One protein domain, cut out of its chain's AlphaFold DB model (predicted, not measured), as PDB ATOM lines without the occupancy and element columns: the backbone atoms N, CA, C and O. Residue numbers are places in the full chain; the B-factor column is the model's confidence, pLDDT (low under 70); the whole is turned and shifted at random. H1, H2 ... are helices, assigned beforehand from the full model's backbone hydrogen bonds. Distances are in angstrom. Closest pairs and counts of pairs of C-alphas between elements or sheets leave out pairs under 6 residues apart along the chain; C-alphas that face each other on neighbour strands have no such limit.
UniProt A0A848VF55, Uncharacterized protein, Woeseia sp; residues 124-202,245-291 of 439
ATOM      1  N   HIS A 124     167.221 256.862 245.197       86.00
ATOM      2  CA  HIS A 124     168.107 257.004 244.037       86.00
ATOM      3  C   HIS A 124     168.012 255.839 243.037       86.00
ATOM      4  O   HIS A 124     169.011 255.423 242.440       86.00
ATOM      5  N   ILE A 125     166.818 255.264 242.881       87.62
ATOM      6  CA  ILE A 125     166.601 254.086 242.044       87.62
ATOM      7  C   ILE A 125     166.858 254.372 240.563       87.62
ATOM      8  O   ILE A 125     167.441 253.523 239.882       87.62
ATOM      9  N   TYR A 126     166.512 255.566 240.062       90.94
ATOM     10  CA  TYR A 126     166.807 255.935 238.676       90.94
ATOM     11  C   TYR A 126     168.313 256.002 238.460       90.94
ATOM     12  O   TYR A 126     168.822 255.380 237.526       90.94
ATOM     13  N   LEU A 127     169.042 256.686 239.348       92.56
ATOM     14  CA  LEU A 127     170.501 256.742 239.294       92.56
ATOM     15  C   LEU A 127     171.132 255.342 239.357       92.56
ATOM     16  O   LEU A 127     172.024 255.034 238.567       92.56
ATOM     17  N   MET A 128     170.662 254.471 240.251       92.88
ATOM     18  CA  MET A 128     171.189 253.113 240.383       92.88
ATOM     19  C   MET A 128     170.986 252.293 239.101       92.88
ATOM     20  O   MET A 128     171.943 251.702 238.591       92.88
ATOM     21  N   ILE A 129     169.766 252.274 238.551       93.81
ATOM     22  CA  ILE A 129     169.462 251.569 237.294       93.81
ATOM     23  C   ILE A 129     170.287 252.152 236.148       93.81
ATOM     24  O   ILE A 129     170.828 251.396 235.341       93.81
ATOM     25  N   PHE A 130     170.425 253.475 236.095       95.31
ATOM     26  CA  PHE A 130     171.207 254.163 235.077       95.31
ATOM     27  C   PHE A 130     172.680 253.733 235.113       95.31
ATOM     28  O   PHE A 130     173.220 253.308 234.091       95.31
ATOM     29  N   LEU A 131     173.321 253.753 236.287       95.31
ATOM     30  CA  LEU A 131     174.725 253.357 236.452       95.31
ATOM     31  C   LEU A 131     174.964 251.884 236.096       95.31
ATOM     32  O   LEU A 131     175.915 251.572 235.377       95.31
ATOM     33  N   LEU A 132     174.087 250.978 236.539       93.31
ATOM     34  CA  LEU A 132     174.142 249.562 236.152       93.31
ATOM     35  C   LEU A 132     173.935 249.390 234.641       93.31
ATOM     36  O   LEU A 132     174.636 248.618 233.982       93.31
ATOM     37  N   GLY A 133     173.011 250.162 234.078       93.81
ATOM     38  CA  GLY A 133     172.730 250.230 232.655       93.81
ATOM     39  C   GLY A 133     173.941 250.643 231.824       93.81
ATOM     40  O   GLY A 133     174.205 250.022 230.794       93.81
ATOM     41  N   LEU A 134     174.732 251.621 232.279       95.12
ATOM     42  CA  LEU A 134     175.953 252.051 231.585       95.12
ATOM     43  C   LEU A 134     176.958 250.905 231.407       95.12
ATOM     44  O   LEU A 134     177.613 250.837 230.366       95.12
ATOM     45  N   VAL A 135     177.047 249.970 232.359       93.38
ATOM     46  CA  VAL A 135     177.917 248.782 232.241       93.38
ATOM     47  C   VAL A 135     177.464 247.891 231.081       93.38
ATOM     48  O   VAL A 135     178.276 247.474 230.250       93.38
ATOM     49  N   VAL A 136     176.157 247.636 230.979       90.00
ATOM     50  CA  VAL A 136     175.563 246.853 229.883       90.00
ATOM     51  C   VAL A 136     175.745 247.583 228.548       90.00
ATOM     52  O   VAL A 136     176.195 246.987 227.566       90.00
ATOM     53  N   MET A 137     175.475 248.889 228.513       92.38
ATOM     54  CA  MET A 137     175.623 249.724 227.319       92.38
ATOM     55  C   MET A 137     177.063 249.780 226.813       92.38
ATOM     56  O   MET A 137     177.285 249.734 225.600       92.38
ATOM     57  N   TYR A 138     178.042 249.840 227.716       92.69
ATOM     58  CA  TYR A 138     179.460 249.777 227.378       92.69
ATOM     59  C   TYR A 138     179.815 248.436 226.724       92.69
ATOM     60  O   TYR A 138     180.420 248.407 225.649       92.69
ATOM     61  N   SER A 139     179.402 247.326 227.341       90.38
ATOM     62  CA  SER A 139     179.739 245.973 226.882       90.38
ATOM     63  C   SER A 139     179.057 245.593 225.567       90.38
ATOM     64  O   SER A 139     179.684 244.962 224.715       90.38
ATOM     65  N   PHE A 140     177.799 245.999 225.367       88.25
ATOM     66  CA  PHE A 140     176.966 245.536 224.249       88.25
ATOM     67  C   PHE A 140     176.616 246.617 223.214       88.25
ATOM     68  O   PHE A 140     175.986 246.327 222.195       88.25
ATOM     69  N   SER A 141     177.058 247.861 223.418       90.94
ATOM     70  CA  SER A 141     176.790 248.996 222.522       90.94
ATOM     71  C   SER A 141     175.297 249.230 222.256       90.94
ATOM     72  O   SER A 141     174.873 249.422 221.111       90.94
ATOM     73  N   THR A 142     174.479 249.157 223.304       90.31
ATOM     74  CA  THR A 142     173.006 249.254 223.250       90.31
ATOM     75  C   THR A 142     172.476 250.652 223.563       90.31
ATOM     76  O   THR A 142     171.271 250.869 223.501       90.31
ATOM     77  N   THR A 143     173.366 251.619 223.805       93.88
ATOM     78  CA  THR A 143     173.043 252.981 224.255       93.88
ATOM     79  C   THR A 143     171.947 253.659 223.444       93.88
ATOM     80  O   THR A 143     171.026 254.202 224.030       93.88
ATOM     81  N   LEU A 144     172.007 253.586 222.108       93.94
ATOM     82  CA  LEU A 144     171.025 254.242 221.234       93.94
ATOM     83  C   LEU A 144     169.594 253.751 221.460       93.94
ATOM     84  O   LEU A 144     168.663 254.538 221.339       93.94
ATOM     85  N   VAL A 145     169.413 252.468 221.784       94.44
ATOM     86  CA  VAL A 145     168.082 251.920 222.064       94.44
ATOM     87  C   VAL A 145     167.518 252.597 223.308       94.44
ATOM     88  O   VAL A 145     166.444 253.191 223.253       94.44
ATOM     89  N   SER A 146     168.271 252.564 224.407       94.81
ATOM     90  CA  SER A 146     167.864 253.133 225.692       94.81
ATOM     91  C   SER A 146     167.706 254.653 225.625       94.81
ATOM     92  O   SER A 146     166.679 255.182 226.042       94.81
ATOM     93  N   SER A 147     168.680 255.357 225.041       95.12
ATOM     94  CA  SER A 147     168.697 256.818 225.018       95.12
ATOM     95  C   SER A 147     167.590 257.404 224.150       95.12
ATOM     96  O   SER A 147     166.942 258.361 224.557       95.12
ATOM     97  N   ILE A 148     167.338 256.827 222.968       96.38
ATOM     98  CA  ILE A 148     166.255 257.293 222.092       96.38
ATOM     99  C   ILE A 148     164.891 256.920 222.673       96.38
ATOM    100  O   ILE A 148     163.974 257.731 222.595       96.38
ATOM    101  N   SER A 149     164.759 255.750 223.311       95.88
ATOM    102  CA  SER A 149     163.530 255.377 224.026       95.88
ATOM    103  C   SER A 149     163.158 256.408 225.085       95.88
ATOM    104  O   SER A 149     162.042 256.921 225.090       95.88
ATOM    105  N   ALA A 150     164.111 256.741 225.956       95.50
ATOM    106  CA  ALA A 150     163.892 257.698 227.026       95.50
ATOM    107  C   ALA A 150     163.655 259.116 226.497       95.50
ATOM    108  O   ALA A 150     162.720 259.769 226.942       95.50
ATOM    109  N   ALA A 151     164.433 259.570 225.508       96.19
ATOM    110  CA  ALA A 151     164.212 260.873 224.881       96.19
ATOM    111  C   ALA A 151     162.823 260.973 224.228       96.19
ATOM    112  O   ALA A 151     162.181 262.015 224.311       96.19
ATOM    113  N   THR A 152     162.342 259.887 223.615       96.88
ATOM    114  CA  THR A 152     160.999 259.823 223.021       96.88
ATOM    115  C   THR A 152     159.921 259.934 224.093       96.88
ATOM    116  O   THR A 152     159.023 260.756 223.951       96.88
ATOM    117  N   LEU A 153     160.016 259.148 225.169       95.12
ATOM    118  CA  LEU A 153     159.056 259.195 226.278       95.12
ATOM    119  C   LEU A 153     159.030 260.570 226.944       95.12
ATOM    120  O   LEU A 153     157.959 261.147 227.095       95.12
ATOM    121  N   PHE A 154     160.206 261.120 227.249       93.50
ATOM    122  CA  PHE A 154     160.343 262.442 227.852       93.50
ATOM    123  C   PHE A 154     159.739 263.537 226.961       93.50
ATOM    124  O   PHE A 154     158.968 264.369 227.428       93.50
ATOM    125  N   ALA A 155     160.022 263.511 225.654       94.75
ATOM    126  CA  ALA A 155     159.460 264.476 224.713       94.75
ATOM    127  C   ALA A 155     157.935 264.347 224.576       94.75
ATOM    128  O   ALA A 155     157.236 265.357 224.550       94.75
ATOM    129  N   LEU A 156     157.403 263.124 224.487       95.94
ATOM    130  CA  LEU A 156     155.960 262.894 224.388       95.94
ATOM    131  C   LEU A 156     155.227 263.299 225.674       95.94
ATOM    132  O   LEU A 156     154.171 263.923 225.580       95.94
ATOM    133  N   SER A 157     155.797 262.999 226.844       93.12
ATOM    134  CA  SER A 157     155.260 263.419 228.141       93.12
ATOM    135  C   SER A 157     155.230 264.946 228.260       93.12
ATOM    136  O   SER A 157     154.179 265.517 228.543       93.12
ATOM    137  N   ALA A 158     156.322 265.626 227.893       92.06
ATOM    138  CA  ALA A 158     156.383 267.088 227.883       92.06
ATOM    139  C   ALA A 158     155.347 267.718 226.933       92.06
ATOM    140  O   ALA A 158     154.650 268.657 227.311       92.06
ATOM    141  N   ILE A 159     155.187 267.175 225.717       94.88
ATOM    142  CA  ILE A 159     154.159 267.629 224.760       94.88
ATOM    143  C   ILE A 159     152.746 267.417 225.323       94.88
ATOM    144  O   ILE A 159     151.847 268.217 225.063       94.88
ATOM    145  N   TYR A 160     152.518 266.328 226.056       94.19
ATOM    146  CA  TYR A 160     151.227 266.062 226.680       94.19
ATOM    147  C   TYR A 160     150.936 267.043 227.821       94.19
ATOM    148  O   TYR A 160     149.833 267.595 227.876       94.19
ATOM    149  N   PHE A 161     151.919 267.296 228.689       91.81
ATOM    150  CA  PHE A 161     151.799 268.245 229.793       91.81
ATOM    151  C   PHE A 161     151.521 269.665 229.284       91.81
ATOM    152  O   PHE A 161     150.553 270.278 229.723       91.81
ATOM    153  N   ASP A 162     152.275 270.137 228.287       94.12
ATOM    154  CA  ASP A 162     152.077 271.448 227.645       94.12
ATOM    155  C   ASP A 162     150.640 271.637 227.124       94.12
ATOM    156  O   ASP A 162     150.050 272.708 227.240       94.12
ATOM    157  N   ARG A 163     150.027 270.567 226.601       95.44
ATOM    158  CA  ARG A 163     148.672 270.619 226.028       95.44
ATOM    159  C   ARG A 163     147.541 270.456 227.033       95.44
ATOM    160  O   ARG A 163     146.430 270.898 226.750       95.44
ATOM    161  N   THR A 164     147.766 269.741 228.130       93.56
ATOM    162  CA  THR A 164     146.690 269.333 229.056       93.56
ATOM    163  C   THR A 164     146.808 269.960 230.438       93.56
ATOM    164  O   THR A 164     145.842 269.942 231.200       93.56
ATOM    165  N   GLY A 165     147.977 270.504 230.776       92.69
ATOM    166  CA  GLY A 165     148.297 271.015 232.103       92.69
ATOM    167  C   GLY A 165     148.371 269.932 233.179       92.69
ATOM    168  O   GLY A 165     148.355 270.274 234.360       92.69
ATOM    169  N   VAL A 166     148.399 268.645 232.811       93.19
ATOM    170  CA  VAL A 166     148.536 267.517 233.743       93.19
ATOM    171  C   VAL A 166     149.595 266.527 233.257       93.19
ATOM    172  O   VAL A 166     149.744 266.341 232.046       93.19
ATOM    173  N   PRO A 167     150.353 265.886 234.167       91.38
ATOM    174  CA  PRO A 167     151.341 264.889 233.779       91.38
ATOM    175  C   PRO A 167     150.705 263.699 233.060       91.38
ATOM    176  O   PRO A 167     149.593 263.281 233.393       91.38
ATOM    177  N   TYR A 168     151.416 263.149 232.074       90.56
ATOM    178  CA  TYR A 168     150.942 261.973 231.342       90.56
ATOM    179  C   TYR A 168     150.983 260.717 232.222       90.56
ATOM    180  O   TYR A 168     149.978 260.028 232.420       90.56
ATOM    181  N   PHE A 169     152.159 260.459 232.783       88.12
ATOM    182  CA  PHE A 169     152.387 259.460 233.815       88.12
ATOM    183  C   PHE A 169     152.229 260.113 235.193       88.12
ATOM    184  O   PHE A 169     152.530 261.291 235.372       88.12
ATOM    185  N   LEU A 170     151.746 259.349 236.172       80.44
ATOM    186  CA  LEU A 170     151.349 259.887 237.476       80.44
ATOM    187  C   LEU A 170     152.525 260.431 238.296       80.44
ATOM    188  O   LEU A 170     152.481 261.561 238.764       80.44
ATOM    189  N   ASP A 171     153.566 259.629 238.480       73.44
ATOM    190  CA  ASP A 171     154.595 259.822 239.509       73.44
ATOM    191  C   ASP A 171     155.985 260.141 238.934       73.44
ATOM    192  O   ASP A 171     156.949 260.303 239.674       73.44
ATOM    193  N   SER A 172     156.131 260.189 237.608       82.69
ATOM    194  CA  SER A 172     157.423 260.418 236.950       82.69
ATOM    195  C   SER A 172     157.272 260.654 235.453       82.69
ATOM    196  O   SER A 172     156.323 260.175 234.854       82.69
ATOM    197  N   GLU A 173     158.252 261.290 234.807       86.62
ATOM    198  CA  GLU A 173     158.246 261.460 233.341       86.62
ATOM    199  C   GLU A 173     158.460 260.141 232.580       86.62
ATOM    200  O   GLU A 173     158.059 259.981 231.426       86.62
ATOM    201  N   ILE A 174     159.128 259.182 233.221       90.44
ATOM    202  CA  ILE A 174     159.327 257.826 232.715       90.44
ATOM    203  C   ILE A 174     159.122 256.890 233.901       90.44
ATOM    204  O   ILE A 174     160.024 256.829 234.734       90.44
ATOM    205  N   PRO A 175     158.031 256.105 233.959       89.88
ATOM    206  CA  PRO A 175     157.798 255.179 235.058       89.88
ATOM    207  C   PRO A 175     159.025 254.310 235.327       89.88
ATOM    208  O   PRO A 175     159.595 253.722 234.400       89.88
ATOM    209  N   ILE A 176     159.416 254.172 236.596       88.88
ATOM    210  CA  ILE A 176     160.676 253.511 236.983       88.88
ATOM    211  C   ILE A 176     160.828 252.115 236.379       88.88
ATOM    212  O   ILE A 176     161.917 251.665 236.030       88.88
ATOM    213  N   ALA A 177     159.717 251.417 236.195       89.00
ATOM    214  CA  ALA A 177     159.735 250.080 235.655       89.00
ATOM    215  C   ALA A 177     159.849 250.045 234.116       89.00
ATOM    216  O   ALA A 177     160.415 249.097 233.568       89.00
ATOM    217  N   VAL A 178     159.386 251.086 233.416       91.62
ATOM    218  CA  VAL A 178     159.719 251.334 232.001       91.62
ATOM    219  C   VAL A 178     161.204 251.682 231.891       91.62
ATOM    220  O   VAL A 178     161.891 251.164 231.007       91.62
ATOM    221  N   PHE A 179     161.720 252.484 232.830       93.25
ATOM    222  CA  PHE A 179     163.142 252.813 232.940       93.25
ATOM    223  C   PHE A 179     164.014 251.580 233.220       93.25
ATOM    224  O   PHE A 179     165.100 251.435 232.663       93.25
ATOM    225  N   LEU A 180     163.531 250.618 234.000       92.06
ATOM    226  CA  LEU A 180     164.179 249.318 234.162       92.06
ATOM    227  C   LEU A 180     164.165 248.521 232.846       92.06
ATOM    228  O   LEU A 180     165.190 247.979 232.424       92.06
ATOM    229  N   GLY A 181     163.017 248.488 232.160       90.19
ATOM    230  CA  GLY A 181     162.841 247.799 230.881       90.19
ATOM    231  C   GLY A 181     163.764 248.321 229.777       90.19
ATOM    232  O   GLY A 181     164.404 247.523 229.087       90.19
ATOM    233  N   LEU A 182     163.919 249.643 229.653       91.75
ATOM    234  CA  LEU A 182     164.784 250.251 228.634       91.75
ATOM    235  C   LEU A 182     166.277 249.986 228.867       91.75
ATOM    236  O   LEU A 182     167.062 250.114 227.929       91.75
ATOM    237  N   HIS A 183     166.673 249.591 230.081       91.31
ATOM    238  CA  HIS A 183     168.049 249.215 230.412       91.31
ATOM    239  C   HIS A 183     168.303 247.704 230.324       91.31
ATOM    240  O   HIS A 183     169.404 247.311 229.931       91.31
ATOM    241  N   LEU A 184     167.312 246.862 230.653       85.44
ATOM    242  CA  LEU A 184     167.510 245.414 230.835       85.44
ATOM    243  C   LEU A 184     166.706 244.502 229.893       85.44
ATOM    244  O   LEU A 184     167.157 243.394 229.618       85.44
ATOM    245  N   LEU A 185     165.527 244.916 229.415       84.12
ATOM    246  CA  LEU A 185     164.649 244.062 228.594       84.12
ATOM    247  C   LEU A 185     164.838 244.300 227.094       84.12
ATOM    248  O   LEU A 185     164.977 243.354 226.319       84.12
ATOM    249  N   VAL A 186     164.848 245.570 226.689       87.75
ATOM    250  CA  VAL A 186     164.859 245.993 225.274       87.75
ATOM    251  C   VAL A 186     166.265 245.905 224.663       87.75
ATOM    252  O   VAL A 186     166.444 245.930 223.446       87.75
ATOM    253  N   THR A 187     167.288 245.806 225.509       85.94
ATOM    254  CA  THR A 187     168.706 245.918 225.145       85.94
ATOM    255  C   THR A 187     169.374 244.579 224.844       85.94
ATOM    256  O   THR A 187     170.576 244.558 224.587       85.94
ATOM    257  N   ASP A 188     168.638 243.466 224.829       85.94
ATOM    258  CA  ASP A 188     169.205 242.163 224.485       85.94
ATOM    259  C   ASP A 188     169.728 242.166 223.025       85.94
ATOM    260  O   ASP A 188     168.954 242.339 222.075       85.94
ATOM    261  N   PRO A 189     171.048 241.983 222.797       82.44
ATOM    262  CA  PRO A 189     171.649 242.048 221.461       82.44
ATOM    263  C   PRO A 189     171.135 240.983 220.492       82.44
ATOM    264  O   PRO A 189     171.277 241.126 219.273       82.44
ATOM    265  N   SER A 190     170.596 239.884 221.015       84.94
ATOM    266  CA  SER A 190     170.085 238.789 220.198       84.94
ATOM    267  C   SER A 190     168.715 239.105 219.589       84.94
ATOM    268  O   SER A 190     168.435 238.683 218.463       84.94
ATOM    269  N   THR A 191     167.930 239.954 220.259       90.06
ATOM    270  CA  THR A 191     166.523 240.253 219.943       90.06
ATOM    271  C   THR A 191     166.282 241.727 219.601       90.06
ATOM    272  O   THR A 191     165.141 242.175 219.507       90.06
ATOM    273  N   SER A 192     167.358 242.477 219.338       90.31
ATOM    274  CA  SER A 192     167.338 243.876 218.891       90.31
ATOM    275  C   SER A 192     168.095 244.087 217.559       90.31
ATOM    276  O   SER A 192     168.842 243.206 217.093       90.31
ATOM    277  N   PRO A 193     167.898 245.232 216.869       91.00
ATOM    278  CA  PRO A 193     168.640 245.563 215.651       91.00
ATOM    279  C   PRO A 193     170.139 245.758 215.904       91.00
ATOM    280  O   PRO A 193     170.562 246.249 216.951       91.00
ATOM    281  N   ARG A 194     170.971 245.398 214.920       85.69
ATOM    282  CA  ARG A 194     172.440 245.494 215.050       85.69
ATOM    283  C   ARG A 194     172.999 246.845 214.611       85.69
ATOM    284  O   ARG A 194     173.986 247.307 215.183       85.69
ATOM    285  N   THR A 195     172.383 247.473 213.611       88.38
ATOM    286  CA  THR A 195     172.849 248.744 213.038       88.38
ATOM    287  C   THR A 195     172.519 249.926 213.961       88.38
ATOM    288  O   THR A 195     171.493 249.886 214.641       88.38
ATOM    289  N   PRO A 196     173.335 251.000 213.998       90.19
ATOM    290  CA  PRO A 196     173.042 252.168 214.834       90.19
ATOM    291  C   PRO A 196     171.699 252.816 214.482       90.19
ATOM    292  O   PRO A 196     170.891 253.078 215.367       90.19
ATOM    293  N   PHE A 197     171.419 252.996 213.188       90.69
ATOM    294  CA  PHE A 197     170.140 253.543 212.736       90.69
ATOM    295  C   PHE A 197     168.952 252.629 213.084       90.69
ATOM    296  O   PHE A 197     167.921 253.108 213.548       90.69
ATOM    297  N   GLY A 198     169.112 251.305 212.965       92.31
ATOM    298  CA  GLY A 198     168.090 250.348 213.394       92.31
ATOM    299  C   GLY A 198     167.822 250.411 214.898       92.31
ATOM    300  O   GLY A 198     166.669 250.386 215.311       92.31
ATOM    301  N   LYS A 199     168.870 250.561 215.718       93.50
ATOM    302  CA  LYS A 199     168.752 250.760 217.172       93.50
ATOM    303  C   LYS A 199     168.010 252.049 217.521       93.50
ATOM    304  O   LYS A 199     167.205 252.038 218.445       93.50
ATOM    305  N   ALA A 200     168.244 253.128 216.774       93.88
ATOM    306  CA  ALA A 200     167.524 254.386 216.958       93.88
ATOM    307  C   ALA A 200     166.025 254.240 216.634       93.88
ATOM    308  O   ALA A 200     165.194 254.628 217.448       93.88
ATOM    309  N   ILE A 201     165.672 253.611 215.504       94.75
ATOM    310  CA  ILE A 201     164.267 253.323 215.155       94.75
ATOM    311  C   ILE A 201     163.618 252.427 216.214       94.75
ATOM    312  O   ILE A 201     162.495 252.681 216.633       94.75
ATOM    313  N   PHE A 202     164.323 251.392 216.667       95.38
ATOM    314  CA  PHE A 202     163.829 250.477 217.694       95.38
ATOM    315  C   PHE A 202     163.545 251.193 219.014       95.38
ATOM    316  O   PHE A 202     162.487 250.986 219.596       95.38
ATOM    317  N   LEU A 245     164.372 247.734 206.338       88.06
ATOM    318  CA  LEU A 245     164.182 249.166 206.090       88.06
ATOM    319  C   LEU A 245     165.511 249.921 206.102       88.06
ATOM    320  O   LEU A 245     165.750 250.742 205.219       88.06
ATOM    321  N   VAL A 246     166.415 249.595 207.030       87.88
ATOM    322  CA  VAL A 246     167.733 250.241 207.135       87.88
ATOM    323  C   VAL A 246     168.627 249.983 205.910       87.88
ATOM    324  O   VAL A 246     169.537 250.761 205.647       87.88
ATOM    325  N   ARG A 247     168.361 248.936 205.115       83.75
ATOM    326  CA  ARG A 247     169.098 248.648 203.867       83.75
ATOM    327  C   ARG A 247     168.579 249.426 202.655       83.75
ATOM    328  O   ARG A 247     169.162 249.324 201.579       83.75
ATOM    329  N   THR A 248     167.476 250.161 202.792       84.31
ATOM    330  CA  THR A 248     166.943 250.989 201.703       84.31
ATOM    331  C   THR A 248     167.796 252.239 201.500       84.31
ATOM    332  O   THR A 248     168.360 252.774 202.451       84.31
ATOM    333  N   ARG A 249     167.842 252.749 200.262       76.56
ATOM    334  CA  ARG A 249     168.630 253.944 199.919       76.56
ATOM    335  C   ARG A 249     168.215 255.183 200.722       76.56
ATOM    336  O   ARG A 249     169.052 255.938 201.191       76.56
ATOM    337  N   MET A 250     166.914 255.343 200.953       79.25
ATOM    338  CA  MET A 250     166.400 256.433 201.783       79.25
ATOM    339  C   MET A 250     166.922 256.336 203.223       79.25
ATOM    340  O   MET A 250     167.323 257.339 203.808       79.25
ATOM    341  N   ALA A 251     166.945 255.133 203.799       76.62
ATOM    342  CA  ALA A 251     167.454 254.933 205.149       76.62
ATOM    343  C   ALA A 251     168.970 255.138 205.243       76.62
ATOM    344  O   ALA A 251     169.434 255.676 206.246       76.62
ATOM    345  N   THR A 252     169.740 254.762 204.217       79.19
ATOM    346  CA  THR A 252     171.184 255.038 204.185       79.19
ATOM    347  C   THR A 252     171.467 256.535 204.128       79.19
ATOM    348  O   THR A 252     172.303 257.009 204.893       79.19
ATOM    349  N   ASP A 253     170.707 257.296 203.336       81.06
ATOM    350  CA  ASP A 253     170.854 258.754 203.251       81.06
ATOM    351  C   ASP A 253     170.570 259.425 204.610       81.06
ATOM    352  O   ASP A 253     171.295 260.320 205.050       81.06
ATOM    353  N   TRP A 254     169.531 258.974 205.321       82.56
ATOM    354  CA  TRP A 254     169.228 259.450 206.674       82.56
ATOM    355  C   TRP A 254     170.279 259.032 207.701       82.56
ATOM    356  O   TRP A 254     170.666 259.846 208.542       82.56
ATOM    357  N   ALA A 255     170.769 257.794 207.632       78.25
ATOM    358  CA  ALA A 255     171.832 257.315 208.507       78.25
ATOM    359  C   ALA A 255     173.118 258.135 208.324       78.25
ATOM    360  O   ALA A 255     173.768 258.461 209.315       78.25
ATOM    361  N   GLU A 256     173.459 258.526 207.094       81.06
ATOM    362  CA  GLU A 256     174.584 259.422 206.800       81.06
ATOM    363  C   GLU A 256     174.371 260.821 207.380       81.06
ATOM    364  O   GLU A 256     175.241 261.325 208.096       81.06
ATOM    365  N   ARG A 257     173.192 261.421 207.164       82.31
ATOM    366  CA  ARG A 257     172.839 262.744 207.717       82.31
ATOM    367  C   ARG A 257     172.923 262.784 209.240       82.31
ATOM    368  O   ARG A 257     173.440 263.745 209.804       82.31
ATOM    369  N   LEU A 258     172.445 261.732 209.898       79.75
ATOM    370  CA  LEU A 258     172.461 261.597 211.355       79.75
ATOM    371  C   LEU A 258     173.792 261.046 211.895       79.75
ATOM    372  O   LEU A 258     173.930 260.875 213.102       79.75
ATOM    373  N   LYS A 259     174.775 260.758 211.029       81.44
ATOM    374  CA  LYS A 259     176.063 260.126 211.378       81.44
ATOM    375  C   LYS A 259     175.914 258.780 212.117       81.44
ATOM    376  O   LYS A 259     176.804 258.364 212.854       81.44
ATOM    377  N   LEU A 260     174.822 258.058 211.868       81.81
ATOM    378  CA  LEU A 260     174.474 256.748 212.440       81.81
ATOM    379  C   LEU A 260     174.836 255.581 211.500       81.81
ATOM    380  O   LEU A 260     174.133 254.572 211.431       81.81
ATOM    381  N   VAL A 261     175.938 255.718 210.759       72.12
ATOM    382  CA  VAL A 261     176.339 254.767 209.709       72.12
ATOM    383  C   VAL A 261     177.161 253.607 210.269       72.12
ATOM    384  O   VAL A 261     176.908 252.449 209.942       72.12
ATOM    385  N   THR A 262     178.144 253.888 211.132       70.38
ATOM    386  CA  THR A 262     179.105 252.879 211.605       70.38
ATOM    387  C   THR A 262     178.998 252.627 213.106       70.38
ATOM    388  O   THR A 262     179.197 253.510 213.938       70.38
ATOM    389  N   ALA A 263     178.725 251.372 213.471       69.31
ATOM    390  CA  ALA A 263     178.762 250.915 214.857       69.31
ATOM    391  C   ALA A 263     180.215 250.653 215.281       69.31
ATOM    392  O   ALA A 263     180.718 249.539 215.155       69.31
ATOM    393  N   THR A 264     180.908 251.676 215.782       77.06
ATOM    394  CA  THR A 264     182.226 251.501 216.415       77.06
ATOM    395  C   THR A 264     182.120 251.648 217.929       77.06
ATOM    396  O   THR A 264     181.278 252.394 218.428       77.06
ATOM    397  N   LYS A 265     183.021 250.995 218.683       78.38
ATOM    398  CA  LYS A 265     183.115 251.210 220.140       78.38
ATOM    399  C   LYS A 265     183.282 252.694 220.482       78.38
ATOM    400  O   LYS A 265     182.652 253.171 221.414       78.38
ATOM    401  N   ARG A 266     184.072 253.439 219.694       84.31
ATOM    402  CA  ARG A 266     184.245 254.894 219.857       84.31
ATOM    403  C   ARG A 266     182.939 255.664 219.645       84.31
ATOM    404  O   ARG A 266     182.627 256.528 220.451       84.31
ATOM    405  N   SER A 267     182.157 255.323 218.618       85.81
ATOM    406  CA  SER A 267     180.831 255.919 218.400       85.81
ATOM    407  C   SER A 267     179.882 255.628 219.568       85.81
ATOM    408  O   SER A 267     179.201 256.538 220.032       85.81
ATOM    409  N   ASN A 268     179.900 254.411 220.127       89.62
ATOM    410  CA  ASN A 268     179.098 254.106 221.311       89.62
ATOM    411  C   ASN A 268     179.490 254.955 222.529       89.62
ATOM    412  O   ASN A 268     178.598 255.416 223.226       89.62
ATOM    413  N   MET A 269     180.782 255.224 222.758       92.00
ATOM    414  CA  MET A 269     181.208 256.127 223.844       92.00
ATOM    415  C   MET A 269     180.637 257.536 223.682       92.00
ATOM    416  O   MET A 269     180.241 258.146 224.670       92.00
ATOM    417  N   VAL A 270     180.568 258.046 222.448       92.44
ATOM    418  CA  VAL A 270     179.954 259.352 222.169       92.44
ATOM    419  C   VAL A 270     178.464 259.317 222.504       92.44
ATOM    420  O   VAL A 270     177.981 260.202 223.201       92.44
ATOM    421  N   HIS A 271     177.746 258.271 222.087       93.00
ATOM    422  CA  HIS A 271     176.339 258.106 222.463       93.00
ATOM    423  C   HIS A 271     176.160 257.993 223.980       93.00
ATOM    424  O   HIS A 271     175.220 258.567 224.514       93.00
ATOM    425  N   MET A 272     177.062 257.299 224.683       95.69
ATOM    426  CA  MET A 272     177.022 257.194 226.145       95.69
ATOM    427  C   MET A 272     177.265 258.547 226.806       95.69
ATOM    428  O   MET A 272     176.549 258.885 227.736       95.69
ATOM    429  N   ALA A 273     178.209 259.347 226.310       96.44
ATOM    430  CA  ALA A 273     178.442 260.697 226.819       96.44
ATOM    431  C   ALA A 273     177.216 261.602 226.621       96.44
ATOM    432  O   ALA A 273     176.823 262.308 227.545       96.44
ATOM    433  N   ILE A 274     176.570 261.531 225.451       95.62
ATOM    434  CA  ILE A 274     175.313 262.247 225.177       95.62
ATOM    435  C   ILE A 274     174.205 261.760 226.116       95.62
ATOM    436  O   ILE A 274     173.479 262.572 226.678       95.62
ATOM    437  N   TRP A 275     174.091 260.447 226.317       96.25
ATOM    438  CA  TRP A 275     173.097 259.853 227.208       96.25
ATOM    439  C   TRP A 275     173.314 260.251 228.671       96.25
ATOM    440  O   TRP A 275     172.353 260.587 229.352       96.25
ATOM    441  N   ILE A 276     174.566 260.299 229.136       97.44
ATOM    442  CA  ILE A 276     174.932 260.809 230.464       97.44
ATOM    443  C   ILE A 276     174.566 262.281 230.594       97.44
ATOM    444  O   ILE A 276     173.903 262.640 231.558       97.44
ATOM    445  N   ALA A 277     174.925 263.118 229.619       97.25
ATOM    446  CA  ALA A 277     174.568 264.534 229.649       97.25
ATOM    447  C   ALA A 277     173.046 264.739 229.690       97.25
ATOM    448  O   ALA A 277     172.553 265.549 230.470       97.25
ATOM    449  N   PHE A 278     172.296 263.971 228.895       95.50
ATOM    450  CA  PHE A 278     170.838 264.024 228.882       95.50
ATOM    451  C   PHE A 278     170.220 263.521 230.195       95.50
ATOM    452  O   PHE A 278     169.320 264.165 230.724       95.50
ATOM    453  N   PHE A 279     170.720 262.423 230.765       95.12
ATOM    454  CA  PHE A 279     170.262 261.938 232.068       95.12
ATOM    455  C   PHE A 279     170.561 262.939 233.182       95.12
ATOM    456  O   PHE A 279     169.668 263.266 233.952       95.12
ATOM    457  N   SER A 280     171.774 263.498 233.224       94.19
ATOM    458  CA  SER A 280     172.124 264.554 234.175       94.19
ATOM    459  C   SER A 280     171.222 265.779 234.029       94.19
ATOM    460  O   SER A 280     170.794 266.329 235.036       94.19
ATOM    461  N   TRP A 281     170.887 266.177 232.800       93.44
ATOM    462  CA  TRP A 281     169.920 267.244 232.544       93.44
ATOM    463  C   TRP A 281     168.529 266.918 233.111       93.44
ATOM    464  O   TRP A 281     167.983 267.723 233.861       93.44
ATOM    465  N   MET A 282     167.986 265.726 232.832       90.38
ATOM    466  CA  MET A 282     166.701 265.287 233.399       90.38
ATOM    467  C   MET A 282     166.726 265.267 234.933       90.38
ATOM    468  O   MET A 282     165.776 265.710 235.572       90.38
ATOM    469  N   SER A 283     167.818 264.792 235.537       88.75
ATOM    470  CA  SER A 283     167.968 264.764 236.993       88.75
ATOM    471  C   SER A 283     168.021 266.160 237.609       88.75
ATOM    472  O   SER A 283     167.421 266.377 238.657       88.75
ATOM    473  N   LEU A 284     168.689 267.121 236.961       88.50
ATOM    474  CA  LEU A 284     168.740 268.513 237.424       88.50
ATOM    475  C   LEU A 284     167.370 269.202 237.373       88.50
ATOM    476  O   LEU A 284     167.102 270.073 238.196       88.50
ATOM    477  N   LEU A 285     166.501 268.800 236.442       84.12
ATOM    478  CA  LEU A 285     165.113 269.266 236.367       84.12
ATOM    479  C   LEU A 285     164.184 268.602 237.398       84.12
ATOM    480  O   LEU A 285     163.030 268.998 237.509       84.12
ATOM    481  N   GLY A 286     164.664 267.608 238.152       80.38
ATOM    482  CA  GLY A 286     163.844 266.848 239.099       80.38
ATOM    483  C   GLY A 286     163.019 265.727 238.462       80.38
ATOM    484  O   GLY A 286     162.319 265.019 239.174       80.38
ATOM    485  N   SER A 287     163.155 265.486 237.155       81.56
ATOM    486  CA  SER A 287     162.374 264.493 236.403       81.56
ATOM    487  C   SER A 287     162.785 263.028 236.636       81.56
ATOM    488  O   SER A 287     162.240 262.139 235.982       81.56
ATOM    489  N   THR A 288     163.775 262.762 237.500       83.19
ATOM    490  CA  THR A 288     164.228 261.398 237.843       83.19
ATOM    491  C   THR A 288     163.954 261.050 239.308       83.19
ATOM    492  O   THR A 288     162.856 260.631 239.640       83.19
ATOM    493  N   ASP A 289     164.932 261.224 240.197       80.12
ATOM    494  CA  ASP A 289     164.820 260.928 241.633       80.12
ATOM    495  C   ASP A 289     164.329 262.155 242.440       80.12
ATOM    496  O   ASP A 289     164.409 262.157 243.668       80.12
ATOM    497  N   GLY A 290     163.902 263.224 241.755       78.06
ATOM    498  CA  GLY A 290     163.392 264.456 242.359       78.06
ATOM    499  C   GLY A 290     161.874 264.441 242.550       78.06
ATOM    500  O   GLY A 290     161.214 263.448 242.262       78.06
ATOM    501  N   GLN A 291     161.328 265.556 243.044       78.12
ATOM    502  CA  GLN A 291     159.882 265.745 243.162       78.12
ATOM    503  C   GLN A 291     159.251 265.896 241.781       78.12
ATOM    504  O   GLN A 291     159.586 266.829 241.045       78.12
TER     505      GLN A 291
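This is residues 124 to 202 and 245 to 291 of the 439 residues of an uncharacterized protein of Woeseia sp (UniProt A0A848VF55). Four roughly aligned helices form the body: H2 begins between H3 and H6, H1 packs on both, and H2 slants outward. H4 packs on H2, with H5 beyond. The compact, all-helix printed part has 126 residues and six named helices, H1 to H6 in order, radius of gyration of the C-alphas 15.2 A, spans 43 by 33 by 24 A.

The hub H2, residues 143 to 164, touches H3, residues 176 to 184, with residues 145 to 150 alone, a hairpin; C-alphas 146 and 182 are closest, 5.1 A. H1, residues 125 to 140, touches H3, closest at C-alphas 133 and 183, 5.3 A. In H1 10 of 12 O i to N i+4 pairs are within hydrogen-bond range, in H3 4 of 5, elsewhere every pair.

H1 begins at (166.601, 254.086, 242.044). H6, residues 265 to 284, ends at (168.740, 268.513, 237.424). H4 spans residues 196 to 202, H5 249 to 257.

Residues 203 to 244 are cut out, an 11.7 A gap between C-alphas; residue 263 has pLDDT under 70.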